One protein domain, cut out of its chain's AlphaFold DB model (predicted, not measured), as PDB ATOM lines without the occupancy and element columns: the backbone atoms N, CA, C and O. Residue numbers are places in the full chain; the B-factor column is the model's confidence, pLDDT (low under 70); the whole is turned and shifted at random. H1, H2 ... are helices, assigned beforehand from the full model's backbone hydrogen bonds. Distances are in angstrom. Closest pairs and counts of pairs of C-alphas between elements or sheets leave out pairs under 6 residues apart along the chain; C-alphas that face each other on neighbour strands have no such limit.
ATOM      1  N   THR A  93       9.927  36.106  95.110       94.00
ATOM      2  CA  THR A  93       8.660  36.724  95.521       94.00
ATOM      3  C   THR A  93       7.568  35.669  95.709       94.00
ATOM      4  O   THR A  93       6.884  35.685  96.731       94.00
ATOM      5  N   ILE A  94       7.421  34.735  94.764       94.00
ATOM      6  CA  ILE A  94       6.438  33.643  94.847       94.00
ATOM      7  C   ILE A  94       6.711  32.768  96.076       94.00
ATOM      8  O   ILE A  94       5.783  32.451  96.819       94.00
ATOM      9  N   ASP A  95       7.972  32.417  96.319       95.06
ATOM     10  CA  ASP A  95       8.371  31.578  97.449       95.06
ATOM     11  C   ASP A  95       8.147  32.275  98.800       95.06
ATOM     12  O   ASP A  95       7.639  31.668  99.742       95.06
ATOM     13  N   SER A  96       8.425  33.579  98.883       93.69
ATOM     14  CA  SER A  96       8.098  34.398 100.057       93.69
ATOM     15  C   SER A  96       6.593  34.396 100.354       93.69
ATOM     16  O   SER A  96       6.183  34.172 101.497       93.69
ATOM     17  N   VAL A  97       5.755  34.560  99.322       91.31
ATOM     18  CA  VAL A  97       4.293  34.492  99.467       91.31
ATOM     19  C   VAL A  97       3.863  33.092  99.907       91.31
ATOM     20  O   VAL A  97       3.109  32.966 100.866       91.31
ATOM     21  N   LEU A  98       4.375  32.028  99.282       92.44
ATOM     22  CA  LEU A  98       4.081  30.647  99.683       92.44
ATOM     23  C   LEU A  98       4.452  30.377 101.147       92.44
ATOM     24  O   LEU A  98       3.656  29.791 101.883       92.44
ATOM     25  N   ARG A  99       5.625  30.838 101.595       92.25
ATOM     26  CA  ARG A  99       6.044  30.717 102.997       92.25
ATOM     27  C   ARG A  99       5.095  31.447 103.930       92.25
ATOM     28  O   ARG A  99       4.716  30.891 104.957       92.25
ATOM     29  N   ALA A 100       4.666  32.650 103.579       88.69
ATOM     30  CA  ALA A 100       3.755  33.399 104.427       88.69
ATOM     31  C   ALA A 100       2.360  32.742 104.496       88.69
ATOM     32  O   ALA A 100       1.803  32.583 105.578       88.69
ATOM     33  N   TYR A 101       1.861  32.224 103.370       89.44
ATOM     34  CA  TYR A 101       0.636  31.420 103.324       89.44
ATOM     35  C   TYR A 101       0.742  30.108 104.115       89.44
ATOM     36  O   TYR A 101      -0.265  29.625 104.628       89.44
ATOM     37  N   SER A 102       1.938  29.526 104.245       89.81
ATOM     38  CA  SER A 102       2.136  28.297 105.027       89.81
ATOM     39  C   SER A 102       1.922  28.491 106.535       89.81
ATOM     40  O   SER A 102       1.609  27.531 107.240       89.81
ATOM     41  N   ILE A 103       2.063  29.727 107.026       91.94
ATOM     42  CA  ILE A 103       1.850  30.088 108.433       91.94
ATOM     43  C   ILE A 103       0.346  30.238 108.717       91.94
ATOM     44  O   ILE A 103      -0.144  29.780 109.755       91.94
ATOM     45  N   ASP A 104      -0.405  30.814 107.777       86.81
ATOM     46  CA  ASP A 104      -1.837  31.073 107.923       86.81
ATOM     47  C   ASP A 104      -2.691  29.866 107.511       86.81
ATOM     48  O   ASP A 104      -2.786  29.510 106.340       86.81
ATOM     49  N   ARG A 105      -3.419  29.257 108.456       78.75
ATOM     50  CA  ARG A 105      -4.286  28.086 108.181       78.75
ATOM     51  C   ARG A 105      -5.569  28.383 107.393       78.75
ATOM     52  O   ARG A 105      -6.228  27.446 106.954       78.75
ATOM     53  N   ASN A 106      -5.933  29.653 107.224       85.00
ATOM     54  CA  ASN A 106      -7.228  30.068 106.664       85.00
ATOM     55  C   ASN A 106      -7.138  30.588 105.223       85.00
ATOM     56  O   ASN A 106      -8.017  31.322 104.768       85.00
ATOM     57  N   HIS A 107      -6.078  30.252 104.496       83.88
ATOM     58  CA  HIS A 107      -5.936  30.709 103.126       83.88
ATOM     59  C   HIS A 107      -6.872  29.980 102.154       83.88
ATOM     60  O   HIS A 107      -7.205  28.807 102.317       83.88
ATOM     61  N   SER A 108      -7.264  30.676 101.086       85.69
ATOM     62  CA  SER A 108      -8.031  30.064 100.003       85.69
ATOM     63  C   SER A 108      -7.168  29.025  99.268       85.69
ATOM     64  O   SER A 108      -6.117  29.390  98.730       85.69
ATOM     65  N   PRO A 109      -7.598  27.752  99.160       84.94
ATOM     66  CA  PRO A 109      -6.840  26.713  98.451       84.94
ATOM     67  C   PRO A 109      -6.665  27.032  96.958       84.94
ATOM     68  O   PRO A 109      -5.731  26.556  96.312       84.94
ATOM     69  N   ILE A 110      -7.539  27.883  96.409       83.69
ATOM     70  CA  ILE A 110      -7.445  28.368  95.032       83.69
ATOM     71  C   ILE A 110      -6.163  29.191  94.843       83.69
ATOM     72  O   ILE A 110      -5.464  28.999  93.850       83.69
ATOM     73  N   HIS A 111      -5.807  30.050  95.807       89.38
ATOM     74  CA  HIS A 111      -4.594  30.872  95.722       89.38
ATOM     75  C   HIS A 111      -3.331  30.011  95.758       89.38
ATOM     76  O   HIS A 111      -2.431  30.228  94.952       89.38
ATOM     77  N   MET A 112      -3.295  28.986  96.614       91.00
ATOM     78  CA  MET A 112      -2.166  28.052  96.682       91.00
ATOM     79  C   MET A 112      -1.936  27.339  95.354       91.00
ATOM     80  O   MET A 112      -0.806  27.261  94.877       91.00
ATOM     81  N   ARG A 113      -3.008  26.864  94.707       91.94
ATOM     82  CA  ARG A 113      -2.892  26.218  93.395       91.94
ATOM     83  C   ARG A 113      -2.338  27.172  92.337       91.94
ATOM     84  O   ARG A 113      -1.495  26.763  91.541       91.94
ATOM     85  N   SER A 114      -2.782  28.429  92.333       92.44
ATOM     86  CA  SER A 114      -2.242  29.457  91.438       92.44
ATOM     87  C   SER A 114      -0.766  29.744  91.715       92.44
ATOM     88  O   SER A 114       0.015  29.781  90.769       92.44
ATOM     89  N   LEU A 115      -0.363  29.882  92.984       93.69
ATOM     90  CA  LEU A 115       1.034  30.095  93.384       93.69
ATOM     91  C   LEU A 115       1.942  28.955  92.919       93.69
ATOM     92  O   LEU A 115       2.975  29.208  92.306       93.69
ATOM     93  N   HIS A 116       1.535  27.704  93.142       94.88
ATOM     94  CA  HIS A 116       2.291  26.541  92.676       94.88
ATOM     95  C   HIS A 116       2.408  26.485  91.150       94.88
ATOM     96  O   HIS A 116       3.456  26.105  90.637       94.88
ATOM     97  N   ASN A 117       1.363  26.887  90.419       95.19
ATOM     98  CA  ASN A 117       1.412  26.955  88.959       95.19
ATOM     99  C   ASN A 117       2.403  28.027  88.471       95.19
ATOM    100  O   ASN A 117       3.200  27.766  87.574       95.19
ATOM    101  N   PHE A 118       2.400  29.215  89.085       95.38
ATOM    102  CA  PHE A 118       3.389  30.253  88.776       95.38
ATOM    103  C   PHE A 118       4.812  29.801  89.098       95.38
ATOM    104  O   PHE A 118       5.702  30.004  88.277       95.38
ATOM    105  N   LEU A 119       5.013  29.147  90.247       95.69
ATOM    106  CA  LEU A 119       6.311  28.605  90.634       95.69
ATOM    107  C   LEU A 119       6.816  27.594  89.601       95.69
ATOM    108  O   LEU A 119       7.934  27.740  89.127       95.69
ATOM    109  N   HIS A 120       5.975  26.627  89.213       96.06
ATOM    110  CA  HIS A 120       6.322  25.607  88.220       96.06
ATOM    111  C   HIS A 120       6.729  26.234  86.883       96.06
ATOM    112  O   HIS A 120       7.801  25.938  86.362       96.06
ATOM    113  N   ARG A 121       5.908  27.151  86.356       96.19
ATOM    114  CA  ARG A 121       6.196  27.846  85.094       96.19
ATOM    115  C   ARG A 121       7.479  28.666  85.167       96.19
ATOM    116  O   ARG A 121       8.232  28.678  84.207       96.19
ATOM    117  N   ALA A 122       7.741  29.332  86.290       95.25
ATOM    118  CA  ALA A 122       8.979  30.080  86.478       95.25
ATOM    119  C   ALA A 122      10.203  29.150  86.545       95.25
ATOM    120  O   ALA A 122      11.231  29.450  85.947       95.25
ATOM    121  N   SER A 123      10.094  27.999  87.216       94.38
ATOM    122  CA  SER A 123      11.178  27.011  87.265       94.38
ATOM    123  C   SER A 123      11.442  26.326  85.921       94.38
ATOM    124  O   SER A 123      12.590  25.998  85.642       94.38
ATOM    125  N   ASP A 124      10.423  26.162  85.071       94.19
ATOM    126  CA  ASP A 124      10.589  25.608  83.718       94.19
ATOM    127  C   ASP A 124      11.424  26.528  82.810       94.19
ATOM    128  O   ASP A 124      12.076  26.054  81.881       94.19
ATOM    129  N   LEU A 125      11.427  27.837  83.088       93.81
ATOM    130  CA  LEU A 125      12.254  28.820  82.380       93.81
ATOM    131  C   LEU A 125      13.693  28.870  82.902       93.81
ATOM    132  O   LEU A 125      14.534  29.529  82.296       93.81
ATOM    133  N   TYR A 126      13.993  28.206  84.020       92.12
ATOM    134  CA  TYR A 126      15.330  28.228  84.594       92.12
ATOM    135  C   TYR A 126      16.273  27.304  83.801       92.12
ATOM    136  O   TYR A 126      15.888  26.171  83.473       92.12
ATOM    137  N   PRO A 127      17.515  27.741  83.511       85.81
ATOM    138  CA  PRO A 127      18.481  26.896  82.825       85.81
ATOM    139  C   PRO A 127      18.686  25.600  83.594       85.81
ATOM    140  O   PRO A 127      19.061  25.606  84.767       85.81
ATOM    141  N   HIS A 128      18.475  24.475  82.919       85.38
ATOM    142  CA  HIS A 128      18.886  23.189  83.455       85.38
ATOM    143  C   HIS A 128      20.380  23.013  83.179       85.38
ATOM    144  O   HIS A 128      20.806  22.959  82.021       85.38
ATOM    145  N   GLU A 129      21.174  22.934  84.249       79.62
ATOM    146  CA  GLU A 129      22.604  22.622  84.187       79.62
ATOM    147  C   GLU A 129      22.807  21.325  83.378       79.62
ATOM    148  O   GLU A 129      22.479  20.231  83.837       79.62
ATOM    149  N   ASP A 138      13.876  32.830  77.431       91.44
ATOM    150  CA  ASP A 138      13.207  33.711  76.475       91.44
ATOM    151  C   ASP A 138      12.651  34.950  77.199       91.44
ATOM    152  O   ASP A 138      11.816  34.849  78.108       91.44
ATOM    153  N   GLU A 139      13.156  36.128  76.829       92.12
ATOM    154  CA  GLU A 139      12.835  37.389  77.493       92.12
ATOM    155  C   GLU A 139      11.340  37.711  77.381       92.12
ATOM    156  O   GLU A 139      10.736  38.204  78.341       92.12
ATOM    157  N   ASP A 140      10.718  37.364  76.252       93.00
ATOM    158  CA  ASP A 140       9.288  37.562  76.031       93.00
ATOM    159  C   ASP A 140       8.444  36.680  76.958       93.00
ATOM    160  O   ASP A 140       7.433  37.128  77.513       93.00
ATOM    161  N   GLU A 141       8.884  35.445  77.188       93.62
ATOM    162  CA  GLU A 141       8.220  34.493  78.071       93.62
ATOM    163  C   GLU A 141       8.331  34.922  79.542       93.62
ATOM    164  O   GLU A 141       7.321  34.939  80.257       93.62
ATOM    165  N   VAL A 142       9.515  35.369  79.982       94.62
ATOM    166  CA  VAL A 142       9.713  35.947  81.325       94.62
ATOM    167  C   VAL A 142       8.849  37.197  81.504       94.62
ATOM    168  O   VAL A 142       8.160  37.342  82.516       94.62
ATOM    169  N   ASN A 143       8.819  38.088  80.508       93.00
ATOM    170  CA  ASN A 143       8.019  39.309  80.546       93.00
ATOM    171  C   ASN A 143       6.513  39.017  80.606       93.00
ATOM    172  O   ASN A 143       5.768  39.684  81.332       93.00
ATOM    173  N   ARG A 144       6.048  38.006  79.864       94.69
ATOM    174  CA  ARG A 144       4.658  37.542  79.918       94.69
ATOM    175  C   ARG A 144       4.319  36.997  81.302       94.69
ATOM    176  O   ARG A 144       3.306  37.403  81.875       94.69
ATOM    177  N   LEU A 145       5.171  36.133  81.852       95.19
ATOM    178  CA  LEU A 145       4.964  35.525  83.165       95.19
ATOM    179  C   LEU A 145       4.935  36.576  84.282       95.19
ATOM    180  O   LEU A 145       4.066  36.528  85.152       95.19
ATOM    181  N   GLU A 146       5.830  37.560  84.228       92.94
ATOM    182  CA  GLU A 146       5.869  38.660  85.190       92.94
ATOM    183  C   GLU A 146       4.593  39.521  85.125       92.94
ATOM    184  O   GLU A 146       3.996  39.826  86.159       92.94
ATOM    185  N   LYS A 147       4.111  39.864  83.923       90.12
ATOM    186  CA  LYS A 147       2.840  40.595  83.753       90.12
ATOM    187  C   LYS A 147       1.646  39.810  84.298       90.12
ATOM    188  O   LYS A 147       0.804  40.384  84.990       90.12
ATOM    189  N   GLU A 148       1.572  38.510  84.009       92.56
ATOM    190  CA  GLU A 148       0.521  37.628  84.535       92.56
ATOM    191  C   GLU A 148       0.570  37.533  86.065       92.56
ATOM    192  O   GLU A 148      -0.474  37.583  86.718       92.56
ATOM    193  N   TRP A 149       1.772  37.443  86.642       92.12
ATOM    194  CA  TRP A 149       1.978  37.428  88.086       92.12
ATOM    195  C   TRP A 149       1.457  38.710  88.739       92.12
ATOM    196  O   TRP A 149       0.584  38.643  89.609       92.12
ATOM    197  N   TRP A 150       1.924  39.877  88.283       88.75
ATOM    198  CA  TRP A 150       1.529  41.172  88.848       88.75
ATOM    199  C   TRP A 150       0.048  41.505  88.627       88.75
ATOM    200  O   TRP A 150      -0.538  42.229  89.432       88.75
ATOM    201  N   GLY A 151      -0.564  40.967  87.569       85.88
ATOM    202  CA  GLY A 151      -2.000  41.072  87.304       85.88
ATOM    203  C   GLY A 151      -2.863  40.041  88.042       85.88
ATOM    204  O   GLY A 151      -4.091  40.104  87.961       85.88
ATOM    205  N   SER A 152      -2.258  39.081  88.746       89.19
ATOM    206  CA  SER A 152      -3.000  38.009  89.405       89.19
ATOM    207  C   SER A 152      -3.763  38.500  90.641       89.19
ATOM    208  O   SER A 152      -3.322  39.378  91.389       89.19
ATOM    209  N   CYS A 153      -4.912  37.872  90.914       83.50
ATOM    210  CA  CYS A 153      -5.696  38.158  92.117       83.50
ATOM    211  C   CYS A 153      -4.941  37.830  93.415       83.50
ATOM    212  O   CYS A 153      -5.215  38.445  94.440       83.50
ATOM    213  N   VAL A 154      -3.980  36.901  93.371       85.88
ATOM    214  CA  VAL A 154      -3.160  36.525  94.529       85.88
ATOM    215  C   VAL A 154      -2.278  37.693  94.958       85.88
ATOM    216  O   VAL A 154      -2.263  38.050  96.134       85.88
ATOM    217  N   VAL A 155      -1.605  38.336  94.001       85.94
ATOM    218  CA  VAL A 155      -0.794  39.533  94.252       85.94
ATOM    219  C   VAL A 155      -1.674  40.690  94.726       85.94
ATOM    220  O   VAL A 155      -1.337  41.352  95.705       85.94
ATOM    221  N   ALA A 156      -2.836  40.900  94.104       82.88
ATOM    222  CA  ALA A 156      -3.776  41.937  94.537       82.88
ATOM    223  C   ALA A 156      -4.285  41.716  95.976       82.88
ATOM    224  O   ALA A 156      -4.390  42.667  96.747       82.88
ATOM    225  N   ALA A 157      -4.568  40.467  96.354       82.75
ATOM    226  CA  ALA A 157      -4.967  40.118  97.714       82.75
ATOM    227  C   ALA A 157      -3.826  40.316  98.724       82.75
ATOM    228  O   ALA A 157      -4.086  40.695  99.861       82.75
ATOM    229  N   TRP A 158      -2.577  40.085  98.306       82.56
ATOM    230  CA  TRP A 158      -1.396  40.211  99.162       82.56
ATOM    231  C   TRP A 158      -1.015  41.661  99.459       82.56
ATOM    232  O   TRP A 158      -0.792  42.029 100.608       82.56
ATOM    233  N   TYR A 159      -0.950  42.497  98.424       81.50
ATOM    234  CA  TYR A 159      -0.554  43.901  98.569       81.50
ATOM    235  C   TYR A 159      -1.716  44.819  98.974       81.50
ATOM    236  O   TYR A 159      -1.492  45.972  99.337       81.50
ATOM    237  N   GLY A 160      -2.948  44.307  98.939       76.12
ATOM    238  CA  GLY A 160      -4.152  45.069  99.238       76.12
ATOM    239  C   GLY A 160      -4.565  46.026  98.107       76.12
ATOM    240  O   GLY A 160      -3.882  46.152  97.083       76.12
ATOM    241  N   PRO A 161      -5.718  46.704  98.258       64.75
ATOM    242  CA  PRO A 161      -6.185  47.690  97.293       64.75
ATOM    243  C   PRO A 161      -5.168  48.828  97.175       64.75
ATOM    244  O   PRO A 161      -4.858  49.508  98.152       64.75
ATOM    245  N   ARG A 162      -4.646  49.038  95.964       62.25
ATOM    246  CA  ARG A 162      -3.656  50.086  95.719       62.25
ATOM    247  C   ARG A 162      -4.284  51.468  95.924       62.25
ATOM    248  O   ARG A 162      -5.266  51.781  95.244       62.25
TER     249      ARG A 162
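This is residues 93 to 129 and 138 to 162 of the 203 residues of an uncharacterized protein of Tremella mesenterica (UniProt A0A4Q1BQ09). Helix H2 has H1 folded back along one side of it as a helical hairpin and H3 running alongside it on another side, opposite to its direction. Short H4 turns across near the beginning of H2. The printed part has 62 residues with four named helices, H1, H2, H3 and H4 in chain order, and no named strand; the class is all helix. It is only just compact, close to loose, with a radius of gyration of the C-alphas of 12.6 A and spans of 37 by 28 by 17 A.

H1, residues 93 to 103, begins with C-alpha 93 at (8.660, 36.724, 95.521) and is 16.0 A long. H2, residues 109 to 124, measures 22.8 A. H3, residues 139 to 150, measures 16.5 A. H4, residues 153 to 159, is 10.1 A long and ends with C-alpha 159 at (-0.554, 43.901, 98.569).

H2 is the hub, touching three helices. Its residues 112 to 119 touch H1, closest at the C-alphas of Ile 94 and Leu 119, 6.6 A apart; the shallow tilt of 34 degrees, opposite ways, is only just short of steep. H2 touches H3 with residues 118 to 122, closest at C-alphas of Phe 118 and Trp 149, 7.3 A, at a shallow tilt of 15 degrees, opposite ways. H2 and H4 only just touch, with 3 pairs of C-alphas within 8 A, about perpendicular at 85 degrees; the C-alphas of His 111 and Val 154 come closest, 6.0 A. H1 and H4 are near each other; H1 and H3 are apart. In H2, H3 and H4 every O i to N i+4 pair is within hydrogen-bond range; in H1, 6 of 7 are.

The C-alphas farthest apart, of Glu 129 and Pro 161, are 40.4 A apart. Residues 130 to 137 are not printed; C-alphas 129 and 138 are 16.5 A apart across this cut. The links H1 to H2 and H3 to H4 are tight. Residues 161 to 162 have pLDDT under 70.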